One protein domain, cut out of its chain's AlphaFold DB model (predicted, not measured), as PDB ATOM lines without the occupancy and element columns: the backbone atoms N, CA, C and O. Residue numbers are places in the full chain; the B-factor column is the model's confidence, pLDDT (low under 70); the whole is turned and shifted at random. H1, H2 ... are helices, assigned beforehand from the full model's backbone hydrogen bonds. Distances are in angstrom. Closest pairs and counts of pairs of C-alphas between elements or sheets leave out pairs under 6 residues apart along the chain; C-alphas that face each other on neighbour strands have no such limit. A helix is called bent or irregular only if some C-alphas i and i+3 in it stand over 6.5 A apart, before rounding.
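This is residues 4 to 100 of the 100 residues of an uncharacterized protein of Enterococcus saigonensis (UniProt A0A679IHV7). Eight short helices are gathered into a compact cluster, packed mostly crossed instead of side by side, with H8 nearest the middle and H6, H7, H3, H4 and H5 around it. H2 packs on H6 at one end of the long axis, and H1 lies beyond H2 at that end, touching no helix, while H5 lies toward the other end. The printed part has 97 residues, with H1 to H8 in order along it and no named strand; the class is all helix, with 69 residues in helices. It is compact, with a radius of gyration of the C-alphas of 12.5 A and spans of 33 by 28 by 23 A.

H1 is residues 4 to 9, from C-alpha 4 at (106.602, 125.761, 101.687). H2, residues 13 to 25, is 19.2 A long from first to last C-alpha and is irregular: C-alphas 14 and 17 are 7.5 A apart. H3 is residues 31 to 34, H4 residues 37 to 43 and H5 residues 49 to 56. H6, residues 61 to 69, is 13.3 A long. H7, residues 71 to 83, is 18.2 A long and begins at C-alpha 71, at (128.836, 119.622, 90.738). H8, residues 90 to 98, is 12.0 A long and ends at C-alpha 98, at (115.848, 130.878, 104.042).

H1 and H2 are apart. H2 touches H6, the closest C-alphas being those of Ser 17 and Gln 69 at 5.7 A; they run opposite ways at a steep tilt of 36 degrees, only just past shallow. H2 and H8 are near each other, with 5 pairs of C-alphas within 10 A. H3 only just touches H6, closest at the C-alphas of Phe 31 and Leu 61, 6.2 A apart, and only just touches H8, at those of Ile 34 and Ala 97, 5.5 A, with 3 pairs within 8 A each. H4 is close to but not clearly touching H5, closest at the C-alphas of Asn 37 and Lys 49, 5.3 A. With residues 76 to 80 alone, H7 touches H5, the closest C-alphas being those of Leu 56 and Ile 77 at 5.9 A, opposite ways at a steep tilt of 55 degrees. H6 and H7 only just touch, with 3 pairs within 8 A, and only at the corner, closest at the C-alphas of Leu 68 and Lys 74, 4.9 A. With residues 77 to 81 alone, H7 touches H8, closest at the C-alphas of Asp 78 and Ile 90, 5.4 A; they are about perpendicular at 72 degrees, only just past steep. In H1, H4, H5, H7 and H8 every O i to N i+4 pair is within hydrogen-bond range, against 7 of 9 in H2 and 3 of 5 in H6; H3 is too short for such a pair.

The two C-alphas farthest apart, those of Asp 9 and Ser 54, are 33.9 A apart. The printed part has no cut and ends at Arg 100, the chain's last residue. The links are tight, but for the short one from H7 to H8. The mean pLDDT of the printed part is 72.7; residues 4 to 33 and 98 to 100 are under 70.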
ATOM      1  N   PHE A   4     106.231 125.106 100.427       52.78
ATOM      2  CA  PHE A   4     106.602 125.761 101.687       52.78
ATOM      3  C   PHE A   4     106.379 124.899 102.940       52.78
ATOM      4  O   PHE A   4     107.157 124.981 103.887       52.78
ATOM      5  N   ASP A   5     105.353 124.050 102.939       49.84
ATOM      6  CA  ASP A   5     105.078 123.107 104.028       49.84
ATOM      7  C   ASP A   5     106.116 121.970 104.036       49.84
ATOM      8  O   ASP A   5     106.577 121.556 105.095       49.84
ATOM      9  N   ARG A   6     106.592 121.537 102.853       51.41
ATOM     10  CA  ARG A   6     107.705 120.573 102.728       51.41
ATOM     11  C   ARG A   6     109.061 121.171 103.119       51.41
ATOM     12  O   ARG A   6     109.872 120.467 103.709       51.41
ATOM     13  N   LEU A   7     109.290 122.464 102.857       53.84
ATOM     14  CA  LEU A   7     110.493 123.180 103.320       53.84
ATOM     15  C   LEU A   7     110.613 123.195 104.853       53.84
ATOM     16  O   LEU A   7     111.726 123.235 105.379       53.84
ATOM     17  N   LYS A   8     109.482 123.184 105.569       50.84
ATOM     18  CA  LYS A   8     109.428 123.285 107.033       50.84
ATOM     19  C   LYS A   8     109.666 121.950 107.746       50.84
ATOM     20  O   LYS A   8     110.226 121.966 108.841       50.84
ATOM     21  N   ASP A   9     109.260 120.830 107.148       47.47
ATOM     22  CA  ASP A   9     109.105 119.563 107.880       47.47
ATOM     23  C   ASP A   9     110.271 118.567 107.720       47.47
ATOM     24  O   ASP A   9     110.481 117.725 108.587       47.47
ATOM     25  N   GLY A  10     111.097 118.668 106.673       45.41
ATOM     26  CA  GLY A  10     112.129 117.650 106.431       45.41
ATOM     27  C   GLY A  10     113.099 118.015 105.321       45.41
ATOM     28  O   GLY A  10     113.074 117.425 104.249       45.41
ATOM     29  N   PHE A  11     113.938 119.019 105.570       49.16
ATOM     30  CA  PHE A  11     114.938 119.495 104.615       49.16
ATOM     31  C   PHE A  11     116.077 118.469 104.471       49.16
ATOM     32  O   PHE A  11     117.111 118.574 105.134       49.16
ATOM     33  N   ASP A  12     115.860 117.449 103.638       47.69
ATOM     34  CA  ASP A  12     116.879 116.482 103.245       47.69
ATOM     35  C   ASP A  12     117.775 117.108 102.166       47.69
ATOM     36  O   ASP A  12     117.330 117.522 101.093       47.69
ATOM     37  N   PHE A  13     119.059 117.249 102.493       49.25
ATOM     38  CA  PHE A  13     120.017 118.087 101.764       49.25
ATOM     39  C   PHE A  13     120.297 117.609 100.333       49.25
ATOM     40  O   PHE A  13     120.756 118.392  99.504       49.25
ATOM     41  N   ALA A  14     119.976 116.353 100.021       51.22
ATOM     42  CA  ALA A  14     120.104 115.802  98.676       51.22
ATOM     43  C   ALA A  14     119.171 116.482  97.654       51.22
ATOM     44  O   ALA A  14     119.490 116.510  96.468       51.22
ATOM     45  N   ASP A  15     118.063 117.075  98.110       54.19
ATOM     46  CA  ASP A  15     117.019 117.626  97.240       54.19
ATOM     47  C   ASP A  15     117.021 119.156  97.156       54.19
ATOM     48  O   ASP A  15     116.234 119.729  96.407       54.19
ATOM     49  N   ILE A  16     117.921 119.854  97.857       58.66
ATOM     50  CA  ILE A  16     117.941 121.328  97.882       58.66
ATOM     51  C   ILE A  16     118.093 121.900  96.476       58.66
ATOM     52  O   ILE A  16     117.355 122.808  96.120       58.66
ATOM     53  N   SER A  17     118.994 121.356  95.655       59.12
ATOM     54  CA  SER A  17     119.182 121.817  94.272       59.12
ATOM     55  C   SER A  17     117.954 121.560  93.385       59.12
ATOM     56  O   SER A  17     117.671 122.350  92.481       59.12
ATOM     57  N   GLY A  18     117.218 120.473  93.641       58.72
ATOM     58  CA  GLY A  18     115.978 120.136  92.938       58.72
ATOM     59  C   GLY A  18     114.830 121.049  93.359       58.72
ATOM     60  O   GLY A  18     114.194 121.674  92.518       58.72
ATOM     61  N   ILE A  19     114.648 121.219  94.666       57.59
ATOM     62  CA  ILE A  19     113.644 122.082  95.291       57.59
ATOM     63  C   ILE A  19     113.881 123.556  94.944       57.59
ATOM     64  O   ILE A  19     112.931 124.278  94.663       57.59
ATOM     65  N   ILE A  20     115.136 124.010  94.916       60.69
ATOM     66  CA  ILE A  20     115.518 125.344  94.437       60.69
ATOM     67  C   ILE A  20     115.091 125.525  92.983       60.69
ATOM     68  O   ILE A  20     114.447 126.522  92.668       60.69
ATOM     69  N   GLY A  21     115.405 124.557  92.119       59.41
ATOM     70  CA  GLY A  21     115.006 124.596  90.716       59.41
ATOM     71  C   GLY A  21     113.486 124.616  90.540       59.41
ATOM     72  O   GLY A  21     112.978 125.382  89.725       59.41
ATOM     73  N   ASP A  22     112.754 123.824  91.322       59.91
ATOM     74  CA  ASP A  22     111.292 123.750  91.274       59.91
ATOM     75  C   ASP A  22     110.620 125.010  91.829       59.91
ATOM     76  O   ASP A  22     109.727 125.567  91.198       59.91
ATOM     77  N   LEU A  23     111.089 125.541  92.956       58.47
ATOM     78  CA  LEU A  23     110.529 126.751  93.561       58.47
ATOM     79  C   LEU A  23     110.873 128.018  92.767       58.47
ATOM     80  O   LEU A  23     110.102 128.983  92.770       58.47
ATOM     81  N   GLN A  24     112.013 128.021  92.078       59.56
ATOM     82  CA  GLN A  24     112.360 129.055  91.113       59.56
ATOM     83  C   GLN A  24     111.455 128.971  89.872       59.56
ATOM     84  O   GLN A  24     110.986 130.002  89.394       59.56
ATOM     85  N   LYS A  25     111.145 127.757  89.388       60.28
ATOM     86  CA  LYS A  25     110.180 127.528  88.295       60.28
ATOM     87  C   LYS A  25     108.743 127.887  88.677       60.28
ATOM     88  O   LYS A  25     108.025 128.432  87.847       60.28
ATOM     89  N   GLU A  26     108.335 127.635  89.919       56.31
ATOM     90  CA  GLU A  26     107.031 128.051  90.455       56.31
ATOM     91  C   GLU A  26     106.956 129.560  90.753       56.31
ATOM     92  O   GLU A  26     105.898 130.061  91.130       56.31
ATOM     93  N   GLY A  27     108.054 130.313  90.589       54.09
ATOM     94  CA  GLY A  27     108.097 131.760  90.838       54.09
ATOM     95  C   GLY A  27     107.977 132.144  92.318       54.09
ATOM     96  O   GLY A  27     107.827 133.320  92.645       54.09
ATOM     97  N   ASN A  28     108.054 131.161  93.217       55.56
ATOM     98  CA  ASN A  28     107.848 131.335  94.653       55.56
ATOM     99  C   ASN A  28     109.168 131.589  95.407       55.56
ATOM    100  O   ASN A  28     109.157 132.047  96.548       55.56
ATOM    101  N   LEU A  29     110.315 131.329  94.764       60.25
ATOM    102  CA  LEU A  29     111.649 131.591  95.307       60.25
ATOM    103  C   LEU A  29     112.336 132.729  94.560       60.25
ATOM    104  O   LEU A  29     113.003 132.543  93.545       60.25
ATOM    105  N   ASN A  30     112.214 133.927  95.119       65.00
ATOM    106  CA  ASN A  30     113.063 135.041  94.732       65.00
ATOM    107  C   ASN A  30     114.348 134.986  95.553       65.00
ATOM    108  O   ASN A  30     114.423 135.559  96.641       65.00
ATOM    109  N   PHE A  31     115.378 134.333  95.007       67.94
ATOM    110  CA  PHE A  31     116.741 134.424  95.542       67.94
ATOM    111  C   PHE A  31     117.165 135.876  95.759       67.94
ATOM    112  O   PHE A  31     117.944 136.152  96.662       67.94
ATOM    113  N   ASP A  32     116.632 136.800  94.956       67.38
ATOM    114  CA  ASP A  32     116.868 138.235  95.077       67.38
ATOM    115  C   ASP A  32     116.435 138.801  96.435       67.38
ATOM    116  O   ASP A  32     117.149 139.598  97.042       67.38
ATOM    117  N   ASN A  33     115.298 138.325  96.948       68.88
ATOM    118  CA  ASN A  33     114.774 138.716  98.255       68.88
ATOM    119  C   ASN A  33     115.497 138.000  99.403       68.88
ATOM    120  O   ASN A  33     115.648 138.561 100.486       68.88
ATOM    121  N   ILE A  34     115.950 136.767  99.167       71.56
ATOM    122  CA  ILE A  34     116.624 135.932 100.169       71.56
ATOM    123  C   ILE A  34     118.075 136.392 100.370       71.56
ATOM    124  O   ILE A  34     118.518 136.622 101.495       71.56
ATOM    125  N   LEU A  35     118.801 136.596  99.271       76.62
ATOM    126  CA  LEU A  35     120.173 137.100  99.222       76.62
ATOM    127  C   LEU A  35     120.192 138.617  99.032       76.62
ATOM    128  O   LEU A  35     120.850 139.150  98.134       76.62
ATOM    129  N   SER A  36     119.461 139.321  99.894       81.19
ATOM    130  CA  SER A  36     119.446 140.780  99.881       81.19
ATOM    131  C   SER A  36     120.831 141.354 100.198       81.19
ATOM    132  O   SER A  36     121.648 140.722 100.872       81.19
ATOM    133  N   ASN A  37     121.102 142.587  99.756       83.69
ATOM    134  CA  ASN A  37     122.379 143.259 100.038       83.69
ATOM    135  C   ASN A  37     122.694 143.308 101.541       83.69
ATOM    136  O   ASN A  37     123.850 143.164 101.923       83.69
ATOM    137  N   GLU A  38     121.678 143.460 102.396       82.81
ATOM    138  CA  GLU A  38     121.848 143.382 103.848       82.81
ATOM    139  C   GLU A  38     122.248 141.989 104.326       82.81
ATOM    140  O   GLU A  38     123.099 141.873 105.200       82.81
ATOM    141  N   PHE A  39     121.641 140.925 103.795       84.44
ATOM    142  CA  PHE A  39     122.040 139.566 104.158       84.44
ATOM    143  C   PHE A  39     123.496 139.317 103.755       84.44
ATOM    144  O   PHE A  39     124.308 138.902 104.576       84.44
ATOM    145  N   ILE A  40     123.832 139.648 102.511       84.38
ATOM    146  CA  ILE A  40     125.177 139.493 101.965       84.38
ATOM    147  C   ILE A  40     126.184 140.265 102.821       84.38
ATOM    148  O   ILE A  40     127.124 139.668 103.327       84.38
ATOM    149  N   LYS A  41     125.935 141.540 103.117       85.81
ATOM    150  CA  LYS A  41     126.849 142.360 103.919       85.81
ATOM    151  C   LYS A  41     126.992 141.900 105.377       85.81
ATOM    152  O   LYS A  41     128.032 142.117 105.986       85.81
ATOM    153  N   ASN A  42     125.947 141.308 105.958       84.75
ATOM    154  CA  ASN A  42     125.971 140.848 107.351       84.75
ATOM    155  C   ASN A  42     126.577 139.453 107.518       84.75
ATOM    156  O   ASN A  42     127.070 139.130 108.598       84.75
ATOM    157  N   PHE A  43     126.491 138.608 106.489       83.44
ATOM    158  CA  PHE A  43     126.883 137.206 106.598       83.44
ATOM    159  C   PHE A  43     128.046 136.795 105.690       83.44
ATOM    160  O   PHE A  43     128.601 135.711 105.882       83.44
ATOM    161  N   THR A  44     128.444 137.653 104.756       84.19
ATOM    162  CA  THR A  44     129.576 137.465 103.844       84.19
ATOM    163  C   THR A  44     130.462 138.713 103.833       84.19
ATOM    164  O   THR A  44     130.015 139.794 104.204       84.19
ATOM    165  N   ASP A  45     131.699 138.579 103.365       85.25
ATOM    166  CA  ASP A  45     132.632 139.689 103.137       85.25
ATOM    167  C   ASP A  45     132.287 140.515 101.888       85.25
ATOM    168  O   ASP A  45     132.929 141.528 101.609       85.25
ATOM    169  N   PHE A  46     131.280 140.103 101.113       84.81
ATOM    170  CA  PHE A  46     130.853 140.851  99.940       84.81
ATOM    171  C   PHE A  46     130.096 142.116 100.350       84.81
ATOM    172  O   PHE A  46     129.179 142.090 101.175       84.81
ATOM    173  N   ASN A  47     130.412 143.237  99.700       81.44
ATOM    174  CA  ASN A  47     129.736 144.509  99.975       81.44
ATOM    175  C   ASN A  47     128.264 144.506  99.547       81.44
ATOM    176  O   ASN A  47     127.432 145.217 100.116       81.44
ATOM    177  N   ASN A  48     127.957 143.764  98.485       83.62
ATOM    178  CA  ASN A  48     126.634 143.674  97.894       83.62
ATOM    179  C   ASN A  48     126.489 142.382  97.084       83.62
ATOM    180  O   ASN A  48     127.459 141.699  96.749       83.62
ATOM    181  N   LYS A  49     125.243 142.069  96.736       82.44
ATOM    182  CA  LYS A  49     124.876 140.897  95.943       82.44
ATOM    183  C   LYS A  49     125.553 140.882  94.569       82.44
ATOM    184  O   LYS A  49     125.953 139.820  94.108       82.44
ATOM    185  N   SER A  50     125.711 142.033  93.913       83.56
ATOM    186  CA  SER A  50     126.368 142.111  92.598       83.56
ATOM    187  C   SER A  50     127.830 141.668  92.651       83.56
ATOM    188  O   SER A  50     128.301 141.028  91.715       83.56
ATOM    189  N   GLU A  51     128.536 141.959  93.743       86.25
ATOM    190  CA  GLU A  51     129.913 141.516  93.960       86.25
ATOM    191  C   GLU A  51     129.988 139.991  94.094       86.25
ATOM    192  O   GLU A  51     130.812 139.355  93.435       86.25
ATOM    193  N   LEU A  52     129.061 139.396  94.853       84.00
ATOM    194  CA  LEU A  52     128.898 137.946  94.933       84.00
ATOM    195  C   LEU A  52     128.619 137.351  93.544       84.00
ATOM    196  O   LEU A  52     129.371 136.494  93.096       84.00
ATOM    197  N   LEU A  53     127.610 137.839  92.817       84.12
ATOM    198  CA  LEU A  53     127.265 137.345  91.474       84.12
ATOM    199  C   LEU A  53     128.450 137.424  90.505       84.12
ATOM    200  O   LEU A  53     128.770 136.450  89.822       84.12
ATOM    201  N   SER A  54     129.170 138.548  90.519       86.88
ATOM    202  CA  SER A  54     130.357 138.740  89.691       86.88
ATOM    203  C   SER A  54     131.480 137.765  90.048       86.88
ATOM    204  O   SER A  54     132.202 137.331  89.152       86.88
ATOM    205  N   LYS A  55     131.647 137.417  91.328       84.50
ATOM    206  CA  LYS A  55     132.640 136.432  91.782       84.50
ATOM    207  C   LYS A  55     132.246 135.014  91.403       84.50
ATOM    208  O   LYS A  55     133.108 134.243  90.993       84.50
ATOM    209  N   LEU A  56     130.957 134.702  91.500       79.81
ATOM    210  CA  LEU A  56     130.384 133.433  91.060       79.81
ATOM    211  C   LEU A  56     130.398 133.287  89.525       79.81
ATOM    212  O   LEU A  56     130.264 132.180  89.014       79.81
ATOM    213  N   GLY A  57     130.611 134.382  88.786       82.25
ATOM    214  CA  GLY A  57     130.656 134.383  87.324       82.25
ATOM    215  C   GLY A  57     129.273 134.288  86.678       82.25
ATOM    216  O   GLY A  57     129.160 133.856  85.533       82.25
ATOM    217  N   ILE A  58     128.230 134.687  87.405       82.25
ATOM    218  CA  ILE A  58     126.839 134.676  86.947       82.25
ATOM    219  C   ILE A  58     126.292 136.096  86.878       82.25
ATOM    220  O   ILE A  58     126.706 136.978  87.628       82.25
ATOM    221  N   ARG A  59     125.361 136.324  85.952       76.12
ATOM    222  CA  ARG A  59     124.658 137.609  85.835       76.12
ATOM    223  C   ARG A  59     123.459 137.682  86.758       76.12
ATOM    224  O   ARG A  59     123.221 138.724  87.358       76.12
ATOM    225  N   ASP A  60     122.763 136.562  86.898       72.56
ATOM    226  CA  ASP A  60     121.513 136.481  87.633       72.56
ATOM    227  C   ASP A  60     121.520 135.322  88.614       72.56
ATOM    228  O   ASP A  60     122.061 134.247  88.346       72.56
ATOM    229  N   LEU A  61     120.826 135.525  89.734       70.38
ATOM    230  CA  LEU A  61     120.588 134.474  90.720       70.38
ATOM    231  C   LEU A  61     119.818 133.292  90.135       70.38
ATOM    232  O   LEU A  61     119.919 132.181  90.647       70.38
ATOM    233  N   SER A  62     119.118 133.506  89.023       70.12
ATOM    234  CA  SER A  62     118.461 132.427  88.310       70.12
ATOM    235  C   SER A  62     119.434 131.374  87.772       70.12
ATOM    236  O   SER A  62     119.092 130.195  87.735       70.12
ATOM    237  N   GLN A  63     120.652 131.786  87.413       74.56
ATOM    238  CA  GLN A  63     121.719 130.886  86.965       74.56
ATOM    239  C   GLN A  63     122.384 130.162  88.138       74.56
ATOM    240  O   GLN A  63     123.051 129.148  87.953       74.56
ATOM    241  N   LEU A  64     122.211 130.682  89.355       75.31
ATOM    242  CA  LEU A  64     122.749 130.082  90.566       75.31
ATOM    243  C   LEU A  64     122.094 128.711  90.786       75.31
ATOM    244  O   LEU A  64     122.809 127.746  91.015       75.31
ATOM    245  N   GLY A  65     120.778 128.582  90.582       71.81
ATOM    246  CA  GLY A  65     120.082 127.289  90.614       71.81
ATOM    247  C   GLY A  65     120.669 126.261  89.636       71.81
ATOM    248  O   GLY A  65     120.950 125.130  90.029       71.81
ATOM    249  N   GLU A  66     120.945 126.665  88.394       74.19
ATOM    250  CA  GLU A  66     121.587 125.801  87.386       74.19
ATOM    251  C   GLU A  66     123.020 125.415  87.783       74.19
ATOM    252  O   GLU A  66     123.438 124.270  87.616       74.19
ATOM    253  N   MET A  67     123.776 126.347  88.368       76.94
ATOM    254  CA  MET A  67     125.120 126.064  88.864       76.94
ATOM    255  C   MET A  67     125.129 125.130  90.074       76.94
ATOM    256  O   MET A  67     126.038 124.317  90.191       76.94
ATOM    257  N   LEU A  68     124.133 125.204  90.958       73.56
ATOM    258  CA  LEU A  68     124.004 124.281  92.093       73.56
ATOM    259  C   LEU A  68     123.661 122.857  91.655       73.56
ATOM    260  O   LEU A  68     123.946 121.907  92.384       73.56
ATOM    261  N   GLN A  69     123.047 122.703  90.481       72.44
ATOM    262  CA  GLN A  69     122.802 121.400  89.864       72.44
ATOM    263  C   GLN A  69     124.052 120.837  89.174       72.44
ATOM    264  O   GLN A  69     124.143 119.627  88.972       72.44
ATOM    265  N   ASN A  70     125.037 121.681  88.849       77.50
ATOM    266  CA  ASN A  70     126.308 121.250  88.280       77.50
ATOM    267  C   ASN A  70     127.376 121.084  89.385       77.50
ATOM    268  O   ASN A  70     127.810 122.079  89.963       77.50
ATOM    269  N   PRO A  71     127.877 119.865  89.657       75.62
ATOM    270  CA  PRO A  71     128.836 119.622  90.738       75.62
ATOM    271  C   PRO A  71     130.152 120.408  90.594       75.62
ATOM    272  O   PRO A  71     130.714 120.846  91.599       75.62
ATOM    273  N   GLU A  72     130.634 120.650  89.370       81.88
ATOM    274  CA  GLU A  72     131.851 121.444  89.144       81.88
ATOM    275  C   GLU A  72     131.632 122.931  89.443       81.88
ATOM    276  O   GLU A  72     132.503 123.602  90.005       81.88
ATOM    277  N   ALA A  73     130.467 123.461  89.066       83.00
ATOM    278  CA  ALA A  73     130.112 124.844  89.351       83.00
ATOM    279  C   ALA A  73     129.834 125.028  90.846       83.00
ATOM    280  O   ALA A  73     130.387 125.946  91.451       83.00
ATOM    281  N   LYS A  74     129.085 124.107  91.461       80.88
ATOM    282  CA  LYS A  74     128.837 124.058  92.905       80.88
ATOM    283  C   LYS A  74     130.143 124.110  93.701       80.88
ATOM    284  O   LYS A  74     130.281 124.975  94.556       80.88
ATOM    285  N   GLY A  75     131.145 123.301  93.348       82.88
ATOM    286  CA  GLY A  75     132.447 123.329  94.028       82.88
ATOM    287  C   GLY A  75     133.165 124.685  93.954       82.88
ATOM    288  O   GLY A  75     133.780 125.119  94.930       82.88
ATOM    289  N   LYS A  76     133.064 125.400  92.824       85.06
ATOM    290  CA  LYS A  76     133.622 126.760  92.687       85.06
ATOM    291  C   LYS A  76     132.869 127.769  93.545       85.06
ATOM    292  O   LYS A  76     133.499 128.600  94.195       85.06
ATOM    293  N   ILE A  77     131.541 127.693  93.542       83.88
ATOM    294  CA  ILE A  77     130.689 128.542  94.372       83.88
ATOM    295  C   ILE A  77     131.021 128.306  95.848       83.88
ATOM    296  O   ILE A  77     131.295 129.265  96.565       83.88
ATOM    297  N   ASP A  78     131.070 127.050  96.286       86.69
ATOM    298  CA  ASP A  78     131.372 126.682  97.667       86.69
ATOM    299  C   ASP A  78     132.732 127.218  98.102       86.69
ATOM    300  O   ASP A  78     132.838 127.828  99.161       86.69
ATOM    301  N   ALA A  79     133.756 127.103  97.252       87.62
ATOM    302  CA  ALA A  79     135.069 127.678  97.524       87.62
ATOM    303  C   ALA A  79     135.037 129.211  97.663       87.62
ATOM    304  O   ALA A  79     135.750 129.775  98.496       87.62
ATOM    305  N   ILE A  80     134.221 129.905  96.863       86.81
ATOM    306  CA  ILE A  80     134.067 131.364  96.943       86.81
ATOM    307  C   ILE A  80     133.350 131.756  98.237       86.81
ATOM    308  O   ILE A  80     133.807 132.674  98.920       86.81
ATOM    309  N   ILE A  81     132.266 131.062  98.585       86.00
ATOM    310  CA  ILE A  81     131.501 131.310  99.810       86.00
ATOM    311  C   ILE A  81     132.331 131.007 101.056       86.00
ATOM    312  O   ILE A  81     132.350 131.825 101.968       86.00
ATOM    313  N   ASN A  82     133.066 129.898 101.068       89.88
ATOM    314  CA  ASN A  82     133.965 129.526 102.160       89.88
ATOM    315  C   ASN A  82     135.060 130.573 102.380       89.88
ATOM    316  O   ASN A  82     135.380 130.945 103.502       89.88
ATOM    317  N   LYS A  83     135.614 131.104 101.288       88.38
ATOM    318  CA  LYS A  83     136.706 132.075 101.356       88.38
ATOM    319  C   LYS A  83     136.261 133.495 101.725       88.38
ATOM    320  O   LYS A  83     137.089 134.265 102.198       88.38
ATOM    321  N   ASN A  84     135.012 133.859 101.441       86.00
ATOM    322  CA  ASN A  84     134.501 135.231 101.587       86.00
ATOM    323  C   ASN A  84     133.230 135.271 102.445       86.00
ATOM    324  O   ASN A  84     132.373 136.133 102.262       86.00
ATOM    325  N   SER A  85     133.021 134.283 103.306       83.31
ATOM    326  CA  SER A  85     131.927 134.295 104.265       83.31
ATOM    327  C   SER A  85     132.224 133.362 105.429       83.31
ATOM    328  O   SER A  85     133.160 132.570 105.395       83.31
ATOM    329  N   GLN A  86     131.377 133.430 106.450       83.06
ATOM    330  CA  GLN A  86     131.440 132.522 107.595       83.06
ATOM    331  C   GLN A  86     130.891 131.111 107.308       83.06
ATOM    332  O   GLN A  86     130.963 130.246 108.177       83.06
ATOM    333  N   PHE A  87     130.282 130.891 106.141       85.50
ATOM    334  CA  PHE A  87     129.675 129.615 105.762       85.50
ATOM    335  C   PHE A  87     130.665 128.741 104.999       85.50
ATOM    336  O   PHE A  87     131.397 129.244 104.151       85.50
ATOM    337  N   GLY A  88     130.650 127.426 105.234       78.31
ATOM    338  CA  GLY A  88     131.563 126.497 104.565       78.31
ATOM    339  C   GLY A  88     131.211 126.216 103.102       78.31
ATOM    340  O   GLY A  88     132.069 125.750 102.352       78.31
ATOM    341  N   ASN A  89     129.965 126.489 102.704       82.56
ATOM    342  CA  ASN A  89     129.424 126.276 101.363       82.56
ATOM    343  C   ASN A  89     128.191 127.170 101.115       82.56
ATOM    344  O   ASN A  89     127.655 127.804 102.031       82.56
ATOM    345  N   ILE A  90     127.722 127.229  99.866       79.25
ATOM    346  CA  ILE A  90     126.531 128.019  99.511       79.25
ATOM    347  C   ILE A  90     125.243 127.457 100.119       79.25
ATOM    348  O   ILE A  90     124.308 128.209 100.378       79.25
ATOM    349  N   GLU A  91     125.178 126.155 100.392       76.25
ATOM    350  CA  GLU A  91     123.998 125.528 100.995       76.25
ATOM    351  C   GLU A  91     123.751 126.040 102.417       76.25
ATOM    352  O   GLU A  91     122.618 126.359 102.768       76.25
ATOM    353  N   GLU A  92     124.799 126.183 103.229       80.81
ATOM    354  CA  GLU A  92     124.723 126.762 104.571       80.81
ATOM    355  C   GLU A  92     124.301 128.230 104.534       80.81
ATOM    356  O   GLU A  92     123.464 128.662 105.335       80.81
ATOM    357  N   LEU A  93     124.836 128.978 103.569       82.31
ATOM    358  CA  LEU A  93     124.478 130.370 103.341       82.31
ATOM    359  C   LEU A  93     122.993 130.494 102.982       82.31
ATOM    360  O   LEU A  93     122.256 131.240 103.629       82.31
ATOM    361  N   LEU A  94     122.530 129.722 101.997       76.44
ATOM    362  CA  LEU A  94     121.134 129.702 101.563       76.44
ATOM    363  C   LEU A  94     120.207 129.224 102.677       76.44
ATOM    364  O   LEU A  94     119.156 129.818 102.892       76.44
ATOM    365  N   LYS A  95     120.610 128.211 103.449       74.50
ATOM    366  CA  LYS A  95     119.871 127.738 104.624       74.50
ATOM    367  C   LYS A  95     119.680 128.853 105.642       74.50
ATOM    368  O   LYS A  95     118.584 129.005 106.177       74.50
ATOM    369  N   LYS A  96     120.725 129.633 105.926       80.12
ATOM    370  CA  LYS A  96     120.632 130.768 106.850       80.12
ATOM    371  C   LYS A  96     119.745 131.877 106.289       80.12
ATOM    372  O   LYS A  96     118.994 132.480 107.050       80.12
ATOM    373  N   ALA A  97     119.814 132.114 104.984       75.75
ATOM    374  CA  ALA A  97     119.006 133.112 104.303       75.75
ATOM    375  C   ALA A  97     117.513 132.730 104.256       75.75
ATOM    376  O   ALA A  97     116.659 133.591 104.438       75.75
ATOM    377  N   LEU A  98     117.205 131.440 104.074       68.50
ATOM    378  CA  LEU A  98     115.848 130.878 104.042       68.50
ATOM    379  C   LEU A  98     115.225 130.701 105.432       68.50
ATOM    380  O   LEU A  98     114.011 130.776 105.561       68.50
ATOM    381  N   LYS A  99     116.034 130.463 106.471       64.25
ATOM    382  CA  LYS A  99     115.579 130.379 107.873       64.25
ATOM    383  C   LYS A  99     115.320 131.746 108.530       64.25
ATOM    384  O   LYS A  99     115.202 131.793 109.757       64.25
ATOM    385  N   ARG A 100     115.308 132.835 107.759       49.41
ATOM    386  CA  ARG A 100     114.934 134.160 108.263       49.41
ATOM    387  C   ARG A 100     113.467 134.226 108.664       49.41
ATOM    388  O   ARG A 100     112.636 133.606 107.971       49.41
TER     389      ARG A 100